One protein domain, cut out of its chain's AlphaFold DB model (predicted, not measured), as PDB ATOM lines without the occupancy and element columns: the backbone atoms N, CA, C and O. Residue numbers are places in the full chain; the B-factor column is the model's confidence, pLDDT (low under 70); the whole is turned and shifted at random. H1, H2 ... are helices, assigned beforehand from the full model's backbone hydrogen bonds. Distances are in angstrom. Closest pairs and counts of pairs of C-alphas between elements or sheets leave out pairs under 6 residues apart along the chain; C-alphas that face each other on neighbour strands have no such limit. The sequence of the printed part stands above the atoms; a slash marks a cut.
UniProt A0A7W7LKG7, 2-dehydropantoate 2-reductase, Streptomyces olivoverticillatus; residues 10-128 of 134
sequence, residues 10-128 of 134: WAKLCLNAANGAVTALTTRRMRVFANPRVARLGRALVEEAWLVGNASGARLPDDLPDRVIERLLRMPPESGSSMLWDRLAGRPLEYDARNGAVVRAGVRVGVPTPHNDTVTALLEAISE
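AT A GLANCE: This is residues 10 to 128 of the 134 residues of the protein "2-dehydropantoate 2-reductase" of Streptomyces olivoverticillatus (UniProt A0A7W7LKG7). The longest helix, H3, packs alongside H1, the helix in the core, and the others gather round this pair. H3 and H4 form a hairpin on one side of H1, H6 and H7 form a second hairpin on another side, and the short helices H2 and H5 pack on H1 residues 19 to 23 and 20 to 24. The printed part has 119 residues with seven named helices, H1 to H7 in order along the chain, and no named strand; the class is all helix. It is compact, with a radius of gyration of the C-alphas of 13.2 A, and rounded, spanning 36 by 31 by 21 A.

HOW THE PARTS SIT: H3, residues 36 to 55, touches H1, residues 10 to 26, closest at the C-alphas of Ala 18 and Gly 42, 4.8 A apart; they run opposite ways at a shallow tilt of 33 degrees, only just short of steep. H3 and H4, residues 64 to 74, form a helical hairpin, with C-alphas 47 and 65 closest at 5.6 A. H3 residues 48 to 55 alone touch H6, residues 96 to 109, at a steep tilt of 52 degrees, with C-alphas 52 and 106 closest at 5.3 A. H6 and H7, residues 114 to 127, form a second helical hairpin at a shallow tilt of 30 degrees, with C-alphas 99 and 116 closest at 5.4 A. H1 is the hub, touching the other six helices, among them H5, residues 82 to 88, the same way at a shallow tilt of 16 degrees, with C-alphas 24 and 84 closest at 4.4 A. H2, residues 30 to 34, touches H4, with C-alphas 33 and 73 closest at 6.1 A. H5 is apart from H3. Among H1, H3, H4, H5, H6 and H7 the helix packing is part aligned, part crossed: of the 9 pairs of these helices that touch, 4 are at a shallow tilt. Every O i to N i+4 pair is within hydrogen-bond range in H3, H4, H5 and H7; the counts are 11 of 13 in H1, 8 of 10 in H6 and 0 of 1 in H2, where 2 of 2 O i to N i+3 pairs are within range.

IN THESE COORDINATES: H3 is 28.3 A from first to last C-alpha, H1 24.1 A, H7 19.8 A, H6 18.0 A and H4 15.1 A. H1 begins at C-alpha 10 (7.620, 6.290, 16.320), H3 begins at C-alpha 36 (19.000, -7.152, -0.954), and H7 ends at C-alpha 127 (29.203, 14.152, 10.924).

THE WHOLE: The two C-alphas farthest apart, those of Glu 78 and Gly 110, are 37.7 A apart. The printed part has no cut and no long link. Its mean pLDDT is 97.3, and no printed residue is under 70.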
ATOM      1  N   TRP A  10       6.871   7.541  16.422       96.62
ATOM      2  CA  TRP A  10       7.620   6.290  16.320       96.62
ATOM      3  C   TRP A  10       7.584   5.679  14.916       96.62
ATOM      4  O   TRP A  10       8.620   5.239  14.424       96.62
ATOM      5  N   ALA A  11       6.445   5.718  14.220       94.88
ATOM      6  CA  ALA A  11       6.361   5.247  12.837       94.88
ATOM      7  C   ALA A  11       7.248   6.071  11.886       94.88
ATOM      8  O   ALA A  11       7.904   5.524  10.996       94.88
ATOM      9  N   LYS A  12       7.319   7.393  12.091       95.88
ATOM     10  CA  LYS A  12       8.250   8.262  11.356       95.88
ATOM     11  C   LYS A  12       9.705   7.952  11.711       95.88
ATOM     12  O   LYS A  12      10.546   7.918  10.816       95.88
ATOM     13  N   LEU A  13       9.998   7.714  12.988       96.81
ATOM     14  CA  LEU A  13      11.337   7.365  13.453       96.81
ATOM     15  C   LEU A  13      11.815   6.036  12.852       96.81
ATOM     16  O   LEU A  13      12.931   5.985  12.357       96.81
ATOM     17  N   CYS A  14      10.947   5.024  12.783       97.62
ATOM     18  CA  CYS A  14      11.200   3.754  12.099       97.62
ATOM     19  C   CYS A  14      11.670   3.969  10.650       97.62
ATOM     20  O   CYS A  14      12.725   3.480  10.251       97.62
ATOM     21  N   LEU A  15      10.931   4.765   9.869       97.50
ATOM     22  CA  LEU A  15      11.311   5.103   8.492       97.50
ATOM     23  C   LEU A  15      12.661   5.836   8.426       97.50
ATOM     24  O   LEU A  15      13.504   5.521   7.581       97.50
ATOM     25  N   ASN A  16      12.852   6.819   9.307       97.12
ATOM     26  CA  ASN A  16      14.025   7.685   9.316       97.12
ATOM     27  C   ASN A  16      15.303   6.976   9.785       97.12
ATOM     28  O   ASN A  16      16.379   7.302   9.281       97.12
ATOM     29  N   ALA A  17      15.189   6.018  10.710       96.81
ATOM     30  CA  ALA A  17      16.302   5.220  11.220       96.81
ATOM     31  C   ALA A  17      16.957   4.390  10.108       96.81
ATOM     32  O   ALA A  17      18.174   4.227  10.101       96.81
ATOM     33  N   ALA A  18      16.168   3.923   9.135       98.00
ATOM     34  CA  ALA A  18      16.680   3.209   7.972       98.00
ATOM     35  C   ALA A  18      17.116   4.156   6.851       98.00
ATOM     36  O   ALA A  18      18.262   4.111   6.404       98.00
ATOM     37  N   ASN A  19      16.215   5.016   6.363       97.81
ATOM     38  CA  ASN A  19      16.497   5.787   5.154       97.81
ATOM     39  C   ASN A  19      17.567   6.863   5.370       97.81
ATOM     40  O   ASN A  19      18.388   7.065   4.480       97.81
ATOM     41  N   GLY A  20      17.599   7.504   6.541       97.62
ATOM     42  CA  GLY A  20      18.563   8.539   6.886       97.62
ATOM     43  C   GLY A  20      19.955   7.940   6.966       97.62
ATOM     44  O   GLY A  20      20.819   8.314   6.177       97.62
ATOM     45  N   ALA A  21      20.114   6.936   7.833       98.31
ATOM     46  CA  ALA A  21      21.381   6.255   8.057       98.31
ATOM     47  C   ALA A  21      21.968   5.669   6.767       98.31
ATOM     48  O   ALA A  21      23.089   5.999   6.387       98.31
ATOM     49  N   VAL A  22      21.195   4.851   6.045       98.50
ATOM     50  CA  VAL A  22      21.689   4.162   4.844       98.50
ATOM     51  C   VAL A  22      22.090   5.155   3.756       98.50
ATOM     52  O   VAL A  22      23.154   5.010   3.151       98.50
ATOM     53  N   THR A  23      21.260   6.166   3.481       98.62
ATOM     54  CA  THR A  23      21.564   7.112   2.396       98.62
ATOM     55  C   THR A  23      22.726   8.034   2.753       98.62
ATOM     56  O   THR A  23      23.578   8.262   1.897       98.62
ATOM     57  N   ALA A  24      22.833   8.495   4.003       98.25
ATOM     58  CA  ALA A  24      23.950   9.324   4.450       98.25
ATOM     59  C   ALA A  24      25.283   8.558   4.440       98.25
ATOM     60  O   ALA A  24      26.240   9.027   3.827       98.25
ATOM     61  N   LEU A  25      25.330   7.351   5.021       98.38
ATOM     62  CA  LEU A  25      26.552   6.535   5.095       98.38
ATOM     63  C   LEU A  25      27.069   6.108   3.718       98.38
ATOM     64  O   LEU A  25      28.271   6.031   3.493       98.38
ATOM     65  N   THR A  26      26.165   5.828   2.779       98.12
ATOM     66  CA  THR A  26      26.551   5.376   1.434       98.12
ATOM     67  C   THR A  26      26.700   6.515   0.435       98.12
ATOM     68  O   THR A  26      27.193   6.288  -0.670       98.12
ATOM     69  N   THR A  27      26.243   7.727   0.773       98.00
ATOM     70  CA  THR A  27      26.037   8.855  -0.157       98.00
ATOM     71  C   THR A  27      25.208   8.487  -1.400       98.00
ATOM     72  O   THR A  27      25.323   9.095  -2.465       98.00
ATOM     73  N   ARG A  28      24.349   7.464  -1.288       98.44
ATOM     74  CA  ARG A  28      23.464   6.999  -2.365       98.44
ATOM     75  C   ARG A  28      22.019   7.393  -2.086       98.44
ATOM     76  O   ARG A  28      21.580   7.512  -0.948       98.44
ATOM     77  N   ARG A  29      21.259   7.547  -3.167       98.44
ATOM     78  CA  ARG A  29      19.806   7.773  -3.165       98.44
ATOM     79  C   ARG A  29      19.028   6.483  -2.884       98.44
ATOM     80  O   ARG A  29      19.633   5.415  -2.791       98.44
ATOM     81  N   MET A  30      17.697   6.563  -2.797       98.19
ATOM     82  CA  MET A  30      16.826   5.436  -2.407       98.19
ATOM     83  C   MET A  30      17.023   4.160  -3.236       98.19
ATOM     84  O   MET A  30      16.817   3.071  -2.705       98.19
ATOM     85  N   ARG A  31      17.528   4.257  -4.479       97.94
ATOM     86  CA  ARG A  31      17.939   3.089  -5.287       97.94
ATOM     87  C   ARG A  31      18.858   2.103  -4.552       97.94
ATOM     88  O   ARG A  31      18.919   0.937  -4.922       97.94
ATOM     89  N   VAL A  32      19.576   2.550  -3.519       98.38
ATOM     90  CA  VAL A  32      20.452   1.709  -2.694       98.38
ATOM     91  C   VAL A  32      19.703   0.543  -2.031       98.38
ATOM     92  O   VAL A  32      20.275  -0.535  -1.883       98.38
ATOM     93  N   PHE A  33      18.413   0.710  -1.717       98.19
ATOM     94  CA  PHE A  33      17.577  -0.343  -1.132       98.19
ATOM     95  C   PHE A  33      17.228  -1.467  -2.118       98.19
ATOM     96  O   PHE A  33      16.833  -2.539  -1.675       98.19
ATOM     97  N   ALA A  34      17.441  -1.294  -3.430       97.44
ATOM     98  CA  ALA A  34      17.310  -2.389  -4.395       97.44
ATOM     99  C   ALA A  34      18.376  -3.485  -4.191       97.44
ATOM    100  O   ALA A  34      18.210  -4.608  -4.661       97.44
ATOM    101  N   ASN A  35      19.468  -3.186  -3.473       98.19
ATOM    102  CA  ASN A  35      20.416  -4.202  -3.035       98.19
ATOM    103  C   ASN A  35      19.809  -5.011  -1.867       98.19
ATOM    104  O   ASN A  35      19.593  -4.444  -0.791       98.19
ATOM    105  N   PRO A  36      19.625  -6.340  -1.998       97.62
ATOM    106  CA  PRO A  36      19.000  -7.152  -0.954       97.62
ATOM    107  C   PRO A  36      19.736  -7.128   0.390       97.62
ATOM    108  O   PRO A  36      19.113  -7.288   1.436       97.62
ATOM    109  N   ARG A  37      21.063  -6.934   0.396       98.12
ATOM    110  CA  ARG A  37      21.840  -6.819   1.643       98.12
ATOM    111  C   ARG A  37      21.528  -5.513   2.369       98.12
ATOM    112  O   ARG A  37      21.373  -5.520   3.586       98.12
ATOM    113  N   VAL A  38      21.382  -4.422   1.617       98.19
ATOM    114  CA  VAL A  38      21.010  -3.109   2.160       98.19
ATOM    115  C   VAL A  38      19.563  -3.117   2.642       98.19
ATOM    116  O   VAL A  38      19.296  -2.626   3.731       98.19
ATOM    117  N   ALA A  39      18.641  -3.726   1.890       98.12
ATOM    118  CA  ALA A  39      17.253  -3.888   2.326       98.12
ATOM    119  C   ALA A  39      17.149  -4.655   3.654       98.12
ATOM    120  O   ALA A  39      16.406  -4.238   4.538       98.12
ATOM    121  N   ARG A  40      17.938  -5.727   3.829       98.19
ATOM    122  CA  ARG A  40      17.989  -6.474   5.098       98.19
ATOM    123  C   ARG A  40      18.518  -5.637   6.260       98.19
ATOM    124  O   ARG A  40      17.911  -5.667   7.323       98.19
ATOM    125  N   LEU A  41      19.594  -4.871   6.060       98.50
ATOM    126  CA  LEU A  41      20.087  -3.944   7.085       98.50
ATOM    127  C   LEU A  41      19.036  -2.880   7.418       98.50
ATOM    128  O   LEU A  41      18.755  -2.636   8.586       98.50
ATOM    129  N   GLY A  42      18.418  -2.288   6.394       98.38
ATOM    130  CA  GLY A  42      17.312  -1.355   6.561       98.38
ATOM    131  C   GLY A  42      16.204  -1.954   7.418       98.38
ATOM    132  O   GLY A  42      15.755  -1.310   8.356       98.38
ATOM    133  N   ARG A  43      15.807  -3.205   7.146       98.56
ATOM    134  CA  ARG A  43      14.770  -3.897   7.920       98.56
ATOM    135  C   ARG A  43      15.173  -4.063   9.380       98.56
ATOM    136  O   ARG A  43      14.364  -3.749  10.241       98.56
ATOM    137  N   ALA A  44      16.407  -4.490   9.647       98.75
ATOM    138  CA  ALA A  44      16.913  -4.654  11.010       98.75
ATOM    139  C   ALA A  44      16.896  -3.330  11.796       98.75
ATOM    140  O   ALA A  44      16.457  -3.298  12.944       98.75
ATOM    141  N   LEU A  45      17.283  -2.215  11.161       98.81
ATOM    142  CA  LEU A  45      17.208  -0.881  11.772       98.81
ATOM    143  C   LEU A  45      15.768  -0.492  12.137       98.81
ATOM    144  O   LEU A  45      15.532   0.059  13.214       98.81
ATOM    145  N   VAL A  46      14.815  -0.778  11.243       98.75
ATOM    146  CA  VAL A  46      13.388  -0.522  11.481       98.75
ATOM    147  C   VAL A  46      12.845  -1.408  12.597       98.75
ATOM    148  O   VAL A  46      12.108  -0.926  13.449       98.75
ATOM    149  N   GLU A  47      13.186  -2.692  12.581       98.81
ATOM    150  CA  GLU A  47      12.708  -3.693  13.533       98.81
ATOM    151  C   GLU A  47      13.144  -3.365  14.961       98.81
ATOM    152  O   GLU A  47      12.318  -3.380  15.868       98.81
ATOM    153  N   GLU A  48      14.394  -2.949  15.156       98.81
ATOM    154  CA  GLU A  48      14.865  -2.446  16.449       98.81
ATOM    155  C   GLU A  48      14.074  -1.212  16.904       98.81
ATOM    156  O   GLU A  48      13.576  -1.176  18.028       98.81
ATOM    157  N   ALA A  49      13.886  -0.214  16.032       98.75
ATOM    158  CA  ALA A  49      13.103   0.977  16.368       98.75
ATOM    159  C   ALA A  49      11.637   0.640  16.698       98.75
ATOM    160  O   ALA A  49      11.046   1.242  17.597       98.75
ATOM    161  N   TRP A  50      11.058  -0.338  16.001       98.69
ATOM    162  CA  TRP A  50       9.708  -0.839  16.239       98.69
ATOM    163  C   TRP A  50       9.595  -1.559  17.589       98.69
ATOM    164  O   TRP A  50       8.699  -1.228  18.370       98.69
ATOM    165  N   LEU A  51      10.526  -2.469  17.906       98.75
ATOM    166  CA  LEU A  51      10.586  -3.175  19.192       98.75
ATOM    167  C   LEU A  51      10.697  -2.187  20.357       98.75
ATOM    168  O   LEU A  51       9.918  -2.255  21.309       98.75
ATOM    169  N   VAL A  52      11.616  -1.225  20.255       98.75
ATOM    170  CA  VAL A  52      11.802  -0.184  21.272       98.75
ATOM    171  C   VAL A  52      10.548   0.678  21.411       98.75
ATOM    172  O   VAL A  52      10.114   0.960  22.530       98.75
ATOM    173  N   GLY A  53       9.936   1.083  20.295       98.00
ATOM    174  CA  GLY A  53       8.713   1.882  20.306       98.00
ATOM    175  C   GLY A  53       7.552   1.164  20.990       98.00
ATOM    176  O   GLY A  53       6.862   1.756  21.825       98.00
ATOM    177  N   ASN A  54       7.366  -0.125  20.706       98.31
ATOM    178  CA  ASN A  54       6.335  -0.940  21.343       98.31
ATOM    179  C   ASN A  54       6.601  -1.181  22.830       98.31
ATOM    180  O   ASN A  54       5.686  -0.992  23.635       98.31
ATOM    181  N   ALA A  55       7.845  -1.476  23.218       98.00
ATOM    182  CA  ALA A  55       8.246  -1.552  24.624       98.00
ATOM    183  C   ALA A  55       8.077  -0.203  25.359       98.00
ATOM    184  O   ALA A  55       7.811  -0.171  26.556       98.00
ATOM    185  N   SER A  56       8.134   0.914  24.625       96.81
ATOM    186  CA  SER A  56       7.850   2.269  25.122       96.81
ATOM    187  C   SER A  56       6.354   2.637  25.121       96.81
ATOM    188  O   SER A  56       6.000   3.778  25.416       96.81
ATOM    189  N   GLY A  57       5.458   1.707  24.768       95.94
ATOM    190  CA  GLY A  57       4.005   1.900  24.801       95.94
ATOM    191  C   GLY A  57       3.385   2.537  23.550       95.94
ATOM    192  O   GLY A  57       2.226   2.951  23.601       95.94
ATOM    193  N   ALA A  58       4.108   2.615  22.426       95.44
ATOM    194  CA  ALA A  58       3.634   3.273  21.202       95.44
ATOM    195  C   ALA A  58       2.552   2.499  20.426       95.44
ATOM    196  O   ALA A  58       1.864   3.111  19.612       95.44
ATOM    197  N   ARG A  59       2.378   1.191  20.679       95.12
ATOM    198  CA  ARG A  59       1.360   0.327  20.040       95.12
ATOM    199  C   ARG A  59       1.386   0.417  18.506       95.12
ATOM    200  O   ARG A  59       0.381   0.717  17.862       95.12
ATOM    201  N   LEU A  60       2.567   0.214  17.935       96.12
ATOM    202  CA  LEU A  60       2.799   0.154  16.498       96.12
ATOM    203  C   LEU A  60       2.299  -1.186  15.931       96.12
ATOM    204  O   LEU A  60       2.489  -2.207  16.590       96.12
ATOM    205  N   PRO A  61       1.732  -1.205  14.710       96.81
ATOM    206  CA  PRO A  61       1.329  -2.441  14.041       96.81
ATOM    207  C   PRO A  61       2.487  -3.429  13.869       96.81
ATOM    208  O   PRO A  61       3.619  -3.007  13.619       96.81
ATOM    209  N   ASP A  62       2.193  -4.726  13.933       96.81
ATOM    210  CA  ASP A  62       3.191  -5.796  13.773       96.81
ATOM    211  C   ASP A  62       3.799  -5.830  12.362       96.81
ATOM    212  O   ASP A  62       4.957  -6.192  12.183       96.81
ATOM    213  N   ASP A  63       3.042  -5.379  11.358       96.69
ATOM    214  CA  ASP A  63       3.467  -5.318   9.955       96.69
ATOM    215  C   ASP A  63       4.281  -4.057   9.608       96.69
ATOM    216  O   ASP A  63       4.683  -3.864   8.454       96.69
ATOM    217  N   LEU A  64       4.527  -3.167  10.581       97.06
ATOM    218  CA  LEU A  64       5.191  -1.891  10.328       97.06
ATOM    219  C   LEU A  64       6.593  -2.061   9.714       97.06
ATOM    220  O   LEU A  64       6.871  -1.337   8.750       97.06
ATOM    221  N   PRO A  65       7.471  -2.968  10.195       97.75
ATOM    222  CA  PRO A  65       8.797  -3.125   9.605       97.75
ATOM    223  C   PRO A  65       8.762  -3.470   8.116       97.75
ATOM    224  O   PRO A  65       9.444  -2.827   7.315       97.75
ATOM    225  N   ASP A  66       7.905  -4.412   7.727       96.69
ATOM    226  CA  ASP A  66       7.779  -4.839   6.335       96.69
ATOM    227  C   ASP A  66       7.186  -3.719   5.470       96.69
ATOM    228  O   ASP A  66       7.745  -3.370   4.426       96.69
ATOM    229  N   ARG A  67       6.141  -3.035   5.957       97.75
ATOM    230  CA  ARG A  67       5.543  -1.881   5.265       97.75
ATOM    231  C   ARG A  67       6.524  -0.738   5.038       97.75
ATOM    232  O   ARG A  67       6.447  -0.059   4.010       97.75
ATOM    233  N   VAL A  68       7.427  -0.489   5.987       97.81
ATOM    234  CA  VAL A  68       8.471   0.531   5.838       97.81
ATOM    235  C   VAL A  68       9.446   0.134   4.732       97.81
ATOM    236  O   VAL A  68       9.728   0.965   3.870       97.81
ATOM    237  N   ILE A  69       9.914  -1.114   4.692       97.62
ATOM    238  CA  ILE A  69      10.844  -1.567   3.646       97.62
ATOM    239  C   ILE A  69      10.200  -1.564   2.269       97.62
ATOM    240  O   ILE A  69      10.788  -1.043   1.319       97.62
ATOM    241  N   GLU A  70       8.967  -2.043   2.154       97.50
ATOM    242  CA  GLU A  70       8.226  -1.938   0.904       97.50
ATOM    243  C   GLU A  70       8.062  -0.485   0.450       97.50
ATOM    244  O   GLU A  70       8.197  -0.171  -0.733       97.50
ATOM    245  N   ARG A  71       7.770   0.428   1.385       97.25
ATOM    246  CA  ARG A  71       7.687   1.855   1.078       97.25
ATOM    247  C   ARG A  71       9.013   2.370   0.533       97.25
ATOM    248  O   ARG A  71       8.980   3.079  -0.466       97.25
ATOM    249  N   LEU A  72      10.145   2.027   1.148       96.69
ATOM    250  CA  LEU A  72      11.471   2.448   0.683       96.69
ATOM    251  C   LEU A  72      11.780   1.928  -0.724       96.69
ATOM    252  O   LEU A  72      12.271   2.690  -1.551       96.69
ATOM    253  N   LEU A  73      11.423   0.676  -1.019       96.00
ATOM    254  CA  LEU A  73      11.570   0.083  -2.352       96.00
ATOM    255  C   LEU A  73      10.677   0.748  -3.411       96.00
ATOM    256  O   LEU A  73      11.041   0.778  -4.584       96.00
ATOM    257  N   ARG A  74       9.521   1.295  -3.011       96.94
ATOM    258  CA  ARG A  74       8.588   2.021  -3.894       96.94
ATOM    259  C   ARG A  74       8.899   3.514  -4.039       96.94
ATOM    260  O   ARG A  74       8.278   4.174  -4.870       96.94
ATOM    261  N   MET A  75       9.806   4.078  -3.238       96.38
ATOM    262  CA  MET A  75      10.196   5.484  -3.390       96.38
ATOM    263  C   MET A  75      10.906   5.696  -4.733       96.38
ATOM    264  O   MET A  75      11.625   4.804  -5.184       96.38
ATOM    265  N   PRO A  76      10.770   6.881  -5.368       97.94
ATOM    266  CA  PRO A  76      11.504   7.175  -6.591       97.94
ATOM    267  C   PRO A  76      13.003   6.900  -6.391       97.94
ATOM    268  O   PRO A  76      13.570   7.385  -5.405       97.94
ATOM    269  N   PRO A  77      13.672   6.158  -7.291       96.12
ATOM    270  CA  PRO A  77      15.055   5.712  -7.083       96.12
ATOM    271  C   PRO A  77      16.044   6.879  -6.935       96.12
ATOM    272  O   PRO A  77      17.070   6.746  -6.261       96.12
ATOM    273  N   GLU A  78      15.703   8.032  -7.517       96.75
ATOM    274  CA  GLU A  78      16.458   9.287  -7.451       96.75
ATOM    275  C   GLU A  78      16.029  10.219  -6.304       96.75
ATOM    276  O   GLU A  78      16.512  11.345  -6.196       96.75
ATOM    277  N   SER A  79      15.150   9.772  -5.409       97.25
ATOM    278  CA  SER A  79      14.863  10.516  -4.183       97.25
ATOM    279  C   SER A  79      15.976  10.328  -3.144       97.25
ATOM    280  O   SER A  79      16.643   9.292  -3.087       97.25
ATOM    281  N   GLY A  80      16.194  11.353  -2.322       95.81
ATOM    282  CA  GLY A  80      17.156  11.356  -1.219       95.81
ATOM    283  C   GLY A  80      16.469  11.608   0.121       95.81
ATOM    284  O   GLY A  80      15.375  12.172   0.157       95.81
ATOM    285  N   SER A  81      17.102  11.198   1.222       97.50
ATOM    286  CA  SER A  81      16.668  11.595   2.568       97.50
ATOM    287  C   SER A  81      17.181  13.000   2.904       97.50
ATOM    288  O   SER A  81      18.140  13.468   2.292       97.50
ATOM    289  N   SER A  82      16.593  13.670   3.901       96.19
ATOM    290  CA  SER A  82      17.142  14.945   4.396       96.19
ATOM    291  C   SER A  82      18.589  14.808   4.871       96.19
ATOM    292  O   SER A  82      19.429  15.608   4.483       96.19
ATOM    293  N   MET A  83      18.902  13.727   5.588       97.25
ATOM    294  CA  MET A  83      20.248  13.462   6.101       97.25
ATOM    295  C   MET A  83      21.272  13.223   4.979       97.25
ATOM    296  O   MET A  83      22.425  13.608   5.122       97.25
ATOM    297  N   LEU A  84      20.865  12.651   3.836       98.19
ATOM    298  CA  LEU A  84      21.722  12.596   2.645       98.19
ATOM    299  C   LEU A  84      22.047  14.007   2.145       98.19
ATOM    300  O   LEU A  84      23.195  14.292   1.823       98.19
ATOM    301  N   TRP A  85      21.049  14.887   2.060       97.88
ATOM    302  CA  TRP A  85      21.268  16.254   1.589       97.88
ATOM    303  C   TRP A  85      22.122  17.071   2.557       97.88
ATOM    304  O   TRP A  85      22.958  17.844   2.100       97.88
ATOM    305  N   ASP A  86      21.964  16.868   3.865       97.00
ATOM    306  CA  ASP A  86      22.850  17.451   4.876       97.00
ATOM    307  C   ASP A  86      24.280  16.926   4.720       97.00
ATOM    308  O   ASP A  86      25.215  17.723   4.640       97.00
ATOM    309  N   ARG A  87      24.447  15.611   4.525       96.19
ATOM    310  CA  ARG A  87      25.757  14.986   4.289       96.19
ATOM    311  C   ARG A  87      26.462  15.526   3.048       96.19
ATOM    312  O   ARG A  87      27.675  15.731   3.081       96.19
ATOM    313  N   LEU A  88      25.725  15.732   1.959       96.19
ATOM    314  CA  LEU A  88      26.264  16.286   0.712       96.19
ATOM    315  C   LEU A  88      26.571  17.783   0.820       96.19
ATOM    316  O   LEU A  88      27.427  18.277   0.095       96.19
ATOM    317  N   ALA A  89      25.891  18.494   1.719       95.50
ATOM    318  CA  ALA A  89      26.113  19.909   1.984       95.50
ATOM    319  C   ALA A  89      27.138  20.173   3.104       95.50
ATOM    320  O   ALA A  89      27.329  21.330   3.468       95.50
ATOM    321  N   GLY A  90      27.757  19.130   3.674       93.19
ATOM    322  CA  GLY A  90      28.698  19.264   4.792       93.19
ATOM    323  C   GLY A  90      28.059  19.818   6.070       93.19
ATOM    324  O   GLY A  90      28.732  20.473   6.858       93.19
ATOM    325  N   ARG A  91      26.749  19.612   6.258       93.81
ATOM    326  CA  ARG A  91      26.030  20.052   7.458       93.81
ATOM    327  C   ARG A  91      26.050  18.966   8.539       93.81
ATOM    328  O   ARG A  91      26.073  17.783   8.188       93.81
ATOM    329  N   PRO A  92      25.955  19.349   9.828       92.69
ATOM    330  CA  PRO A  92      25.759  18.395  10.914       92.69
ATOM    331  C   PRO A  92      24.558  17.481  10.653       92.69
ATOM    332  O   PRO A  92      23.511  17.932  10.180       92.69
ATOM    333  N   LEU A  93      24.704  16.193  10.964       96.06
ATOM    334  CA  LEU A  93      23.670  15.194  10.723       96.06
ATOM    335  C   LEU A  93      22.782  15.011  11.961       96.06
ATOM    336  O   LEU A  93      23.263  14.875  13.080       96.06
ATOM    337  N   GLU A  94      21.468  14.892  11.763       94.75
ATOM    338  CA  GLU A  94      20.501  14.623  12.844       94.75
ATOM    339  C   GLU A  94      20.493  13.145  13.307       94.75
ATOM    340  O   GLU A  94      19.429  12.569  13.559       94.75
ATOM    341  N   TYR A  95      21.648  12.474  13.351       96.81
ATOM    342  CA  TYR A  95      21.727  11.048  13.695       96.81
ATOM    343  C   TYR A  95      21.372  10.799  15.165       96.81
ATOM    344  O   TYR A  95      20.650   9.845  15.467       96.81
ATOM    345  N   ASP A  96      21.797  11.694  16.061       96.56
ATOM    346  CA  ASP A  96      21.572  11.556  17.498       96.56
ATOM    347  C   ASP A  96      20.080  11.635  17.856       96.56
ATOM    348  O   ASP A  96      19.561  10.826  18.622       96.56
ATOM    349  N   ALA A  97      19.347  12.547  17.214       95.88
ATOM    350  CA  ALA A  97      17.902  12.686  17.385       95.88
ATOM    351  C   ALA A  97      17.094  11.548  16.727       95.88
ATOM    352  O   ALA A  97      15.876  11.475  16.905       95.88
ATOM    353  N   ARG A  98      17.746  10.672  15.949       97.19
ATOM    354  CA  ARG A  98      17.113   9.561  15.226       97.19
ATOM    355  C   ARG A  98      17.611   8.216  15.745       97.19
ATOM    356  O   ARG A  98      17.010   7.663  16.660       97.19
ATOM    357  N   ASN A  99      18.693   7.690  15.179       98.62
ATOM    358  CA  ASN A  99      19.253   6.398  15.568       98.62
ATOM    359  C   ASN A  99      19.749   6.436  17.026       98.62
ATOM    360  O   ASN A  99      19.407   5.540  17.796       98.62
ATOM    361  N   GLY A 100      20.396   7.527  17.455       98.31
ATOM    362  CA  GLY A 100      20.801   7.709  18.856       98.31
ATOM    363  C   GLY A 100      19.612   7.723  19.830       98.31
ATOM    364  O   GLY A 100      19.665   7.125  20.908       98.31
ATOM    365  N   ALA A 101      18.486   8.322  19.436       98.31
ATOM    366  CA  ALA A 101      17.259   8.319  20.227       98.31
ATOM    367  C   ALA A 101      16.662   6.910  20.375       98.31
ATOM    368  O   ALA A 101      16.179   6.576  21.462       98.31
ATOM    369  N   VAL A 102      16.730   6.078  19.326       98.62
ATOM    370  CA  VAL A 102      16.346   4.655  19.384       98.62
ATOM    371  C   VAL A 102      17.241   3.904  20.367       98.62
ATOM    372  O   VAL A 102      16.711   3.228  21.244       98.62
ATOM    373  N   VAL A 103      18.564   4.084  20.293       98.81
ATOM    374  CA  VAL A 103      19.531   3.435  21.200       98.81
ATOM    375  C   VAL A 103      19.263   3.812  22.658       98.81
ATOM    376  O   VAL A 103      19.058   2.942  23.507       98.81
ATOM    377  N   ARG A 104      19.160   5.113  22.962       98.62
ATOM    378  CA  ARG A 104      18.861   5.590  24.325       98.62
ATOM    379  C   ARG A 104      17.519   5.083  24.841       98.62
ATOM    380  O   ARG A 104      17.385   4.799  26.029       98.62
ATOM    381  N   ALA A 105      16.508   5.007  23.978       98.44
ATOM    382  CA  ALA A 105      15.217   4.450  24.352       98.44
ATOM    383  C   ALA A 105      15.303   2.937  24.600       98.44
ATOM    384  O   ALA A 105      14.754   2.487  25.600       98.44
ATOM    385  N   GLY A 106      16.044   2.193  23.772       98.69
ATOM    386  CA  GLY A 106      16.272   0.755  23.921       98.69
ATOM    387  C   GLY A 106      16.905   0.399  25.258       98.69
ATOM    388  O   GLY A 106      16.377  -0.451  25.973       98.69
ATOM    389  N   VAL A 107      17.934   1.143  25.673       98.69
ATOM    390  CA  VAL A 107      18.552   0.996  27.003       98.69
ATOM    391  C   VAL A 107      17.528   1.173  28.128       98.69
ATOM    392  O   VAL A 107      17.491   0.368  29.055       98.69
ATOM    393  N   ARG A 108      16.653   2.188  28.047       98.50
ATOM    394  CA  ARG A 108      15.640   2.451  29.089       98.50
ATOM    395  C   ARG A 108      14.591   1.347  29.217       98.50
ATOM    396  O   ARG A 108      14.064   1.161  30.308       98.50
ATOM    397  N   VAL A 109      14.262   0.663  28.122       98.50
ATOM    398  CA  VAL A 109      13.206  -0.366  28.085       98.50
ATOM    399  C   VAL A 109      13.751  -1.796  28.002       98.50
ATOM    400  O   VAL A 109      12.971  -2.736  27.882       98.50
ATOM    401  N   GLY A 110      15.073  -1.977  28.073       98.50
ATOM    402  CA  GLY A 110      15.720  -3.291  28.043       98.50
ATOM    403  C   GLY A 110      15.682  -3.993  26.680       98.50
ATOM    404  O   GLY A 110      15.726  -5.220  26.631       98.50
ATOM    405  N   VAL A 111      15.591  -3.243  25.577       98.81
ATOM    406  CA  VAL A 111      15.573  -3.785  24.208       98.81
ATOM    407  C   VAL A 111      16.925  -3.524  23.529       98.81
ATOM    408  O   VAL A 111      17.306  -2.359  23.392       98.81
ATOM    409  N   PRO A 112      17.654  -4.567  23.080       98.69
ATOM    410  CA  PRO A 112      18.904  -4.403  22.340       98.69
ATOM    411  C   PRO A 112      18.707  -3.714  20.984       98.69
ATOM    412  O   PRO A 112      17.780  -4.043  20.245       98.69
ATOM    413  N   THR A 113      19.624  -2.810  20.630       98.81
ATOM    414  CA  THR A 113      19.608  -2.072  19.355       98.81
ATOM    415  C   THR A 113      20.973  -2.076  18.641       98.81
ATOM    416  O   THR A 113      21.502  -1.003  18.340       98.81
ATOM    417  N   PRO A 114      21.615  -3.243  18.423       98.81
ATOM    418  CA  PRO A 114      22.991  -3.311  17.920       98.81
ATOM    419  C   PRO A 114      23.188  -2.668  16.539       98.81
ATOM    420  O   PRO A 114      24.239  -2.076  16.286       98.81
ATOM    421  N   HIS A 115      22.204  -2.747  15.638       98.88
ATOM    422  CA  HIS A 115      22.329  -2.142  14.313       98.88
ATOM    423  C   HIS A 115      22.200  -0.624  14.395       98.88
ATOM    424  O   HIS A 115      23.005   0.078  13.785       98.88
ATOM    425  N   ASN A 116      21.222  -0.114  15.155       98.81
ATOM    426  CA  ASN A 116      21.076   1.323  15.374       98.81
ATOM    427  C   ASN A 116      22.291   1.910  16.094       98.81
ATOM    428  O   ASN A 116      22.728   2.991  15.714       98.81
ATOM    429  N   ASP A 117      22.864   1.201  17.065       98.81
ATOM    430  CA  ASP A 117      24.087   1.609  17.763       98.81
ATOM    431  C   ASP A 117      25.279   1.694  16.800       98.81
ATOM    432  O   ASP A 117      25.911   2.740  16.665       98.81
ATOM    433  N   THR A 118      25.479   0.645  15.995       98.75
ATOM    434  CA  THR A 118      26.540   0.609  14.977       98.75
ATOM    435  C   THR A 118      26.423   1.768  13.985       98.75
ATOM    436  O   THR A 118      27.404   2.461  13.721       98.75
ATOM    437  N   VAL A 119      25.237   2.007  13.411       98.56
ATOM    438  CA  VAL A 119      25.084   3.112  12.448       98.56
ATOM    439  C   VAL A 119      25.141   4.477  13.121       98.56
ATOM    440  O   VAL A 119      25.549   5.425  12.461       98.56
ATOM    441  N   THR A 120      24.775   4.593  14.401       98.56
ATOM    442  CA  THR A 120      24.924   5.839  15.172       98.56
ATOM    443  C   THR A 120      26.398   6.216  15.263       98.56
ATOM    444  O   THR A 120      26.742   7.316  14.849       98.56
ATOM    445  N   ALA A 121      27.268   5.284  15.664       98.25
ATOM    446  CA  ALA A 121      28.712   5.519  15.740       98.25
ATOM    447  C   ALA A 121      29.328   5.895  14.377       98.25
ATOM    448  O   ALA A 121      30.162   6.792  14.276       98.25
ATOM    449  N   LEU A 122      28.896   5.241  13.293       98.12
ATOM    450  CA  LEU A 122      29.379   5.583  11.951       98.12
ATOM    451  C   LEU A 122      28.873   6.953  11.476       98.12
ATOM    452  O   LEU A 122      29.601   7.665  10.791       98.12
ATOM    453  N   LEU A 123      27.627   7.310  11.802       97.69
ATOM    454  CA  LEU A 123      27.043   8.606  11.454       97.69
ATOM    455  C   LEU A 123      27.696   9.750  12.229       97.69
ATOM    456  O   LEU A 123      27.913  10.806  11.643       97.69
ATOM    457  N   GLU A 124      28.022   9.525  13.500       96.56
ATOM    458  CA  GLU A 124      28.811  10.434  14.332       96.56
ATOM    459  C   GLU A 124      30.159  10.721  13.672       96.56
ATOM    460  O   GLU A 124      30.422  11.866  13.310       96.56
ATOM    461  N   ALA A 125      30.928   9.677  13.352       95.62
ATOM    462  CA  ALA A 125      32.248   9.814  12.738       95.62
ATOM    463  C   ALA A 125      32.245  10.546  11.381       95.62
ATOM    464  O   ALA A 125      33.228  11.189  11.035       95.62
ATOM    465  N   ILE A 126      31.173  10.449  10.581       94.69
ATOM    466  CA  ILE A 126      31.077  11.198   9.309       94.69
ATOM    467  C   ILE A 126      30.409  12.571   9.450       94.69
ATOM    468  O   ILE A 126      30.382  13.327   8.476       94.69
ATOM    469  N   SER A 127      29.787  12.850  10.597       90.69
ATOM    470  CA  SER A 127      29.203  14.152  10.924       90.69
ATOM    471  C   SER A 127      30.221  15.060  11.603       90.69
ATOM    472  O   SER A 127      30.112  16.278  11.480       90.69
ATOM    473  N   GLU A 128      31.170  14.481  12.330       83.12
ATOM    474  CA  GLU A 128      32.358  15.171  12.802       83.12
ATOM    475  C   GLU A 128      33.272  15.442  11.604       83.12
ATOM    476  O   GLU A 128      33.651  14.543  10.852       83.12
TER     477      GLU A 128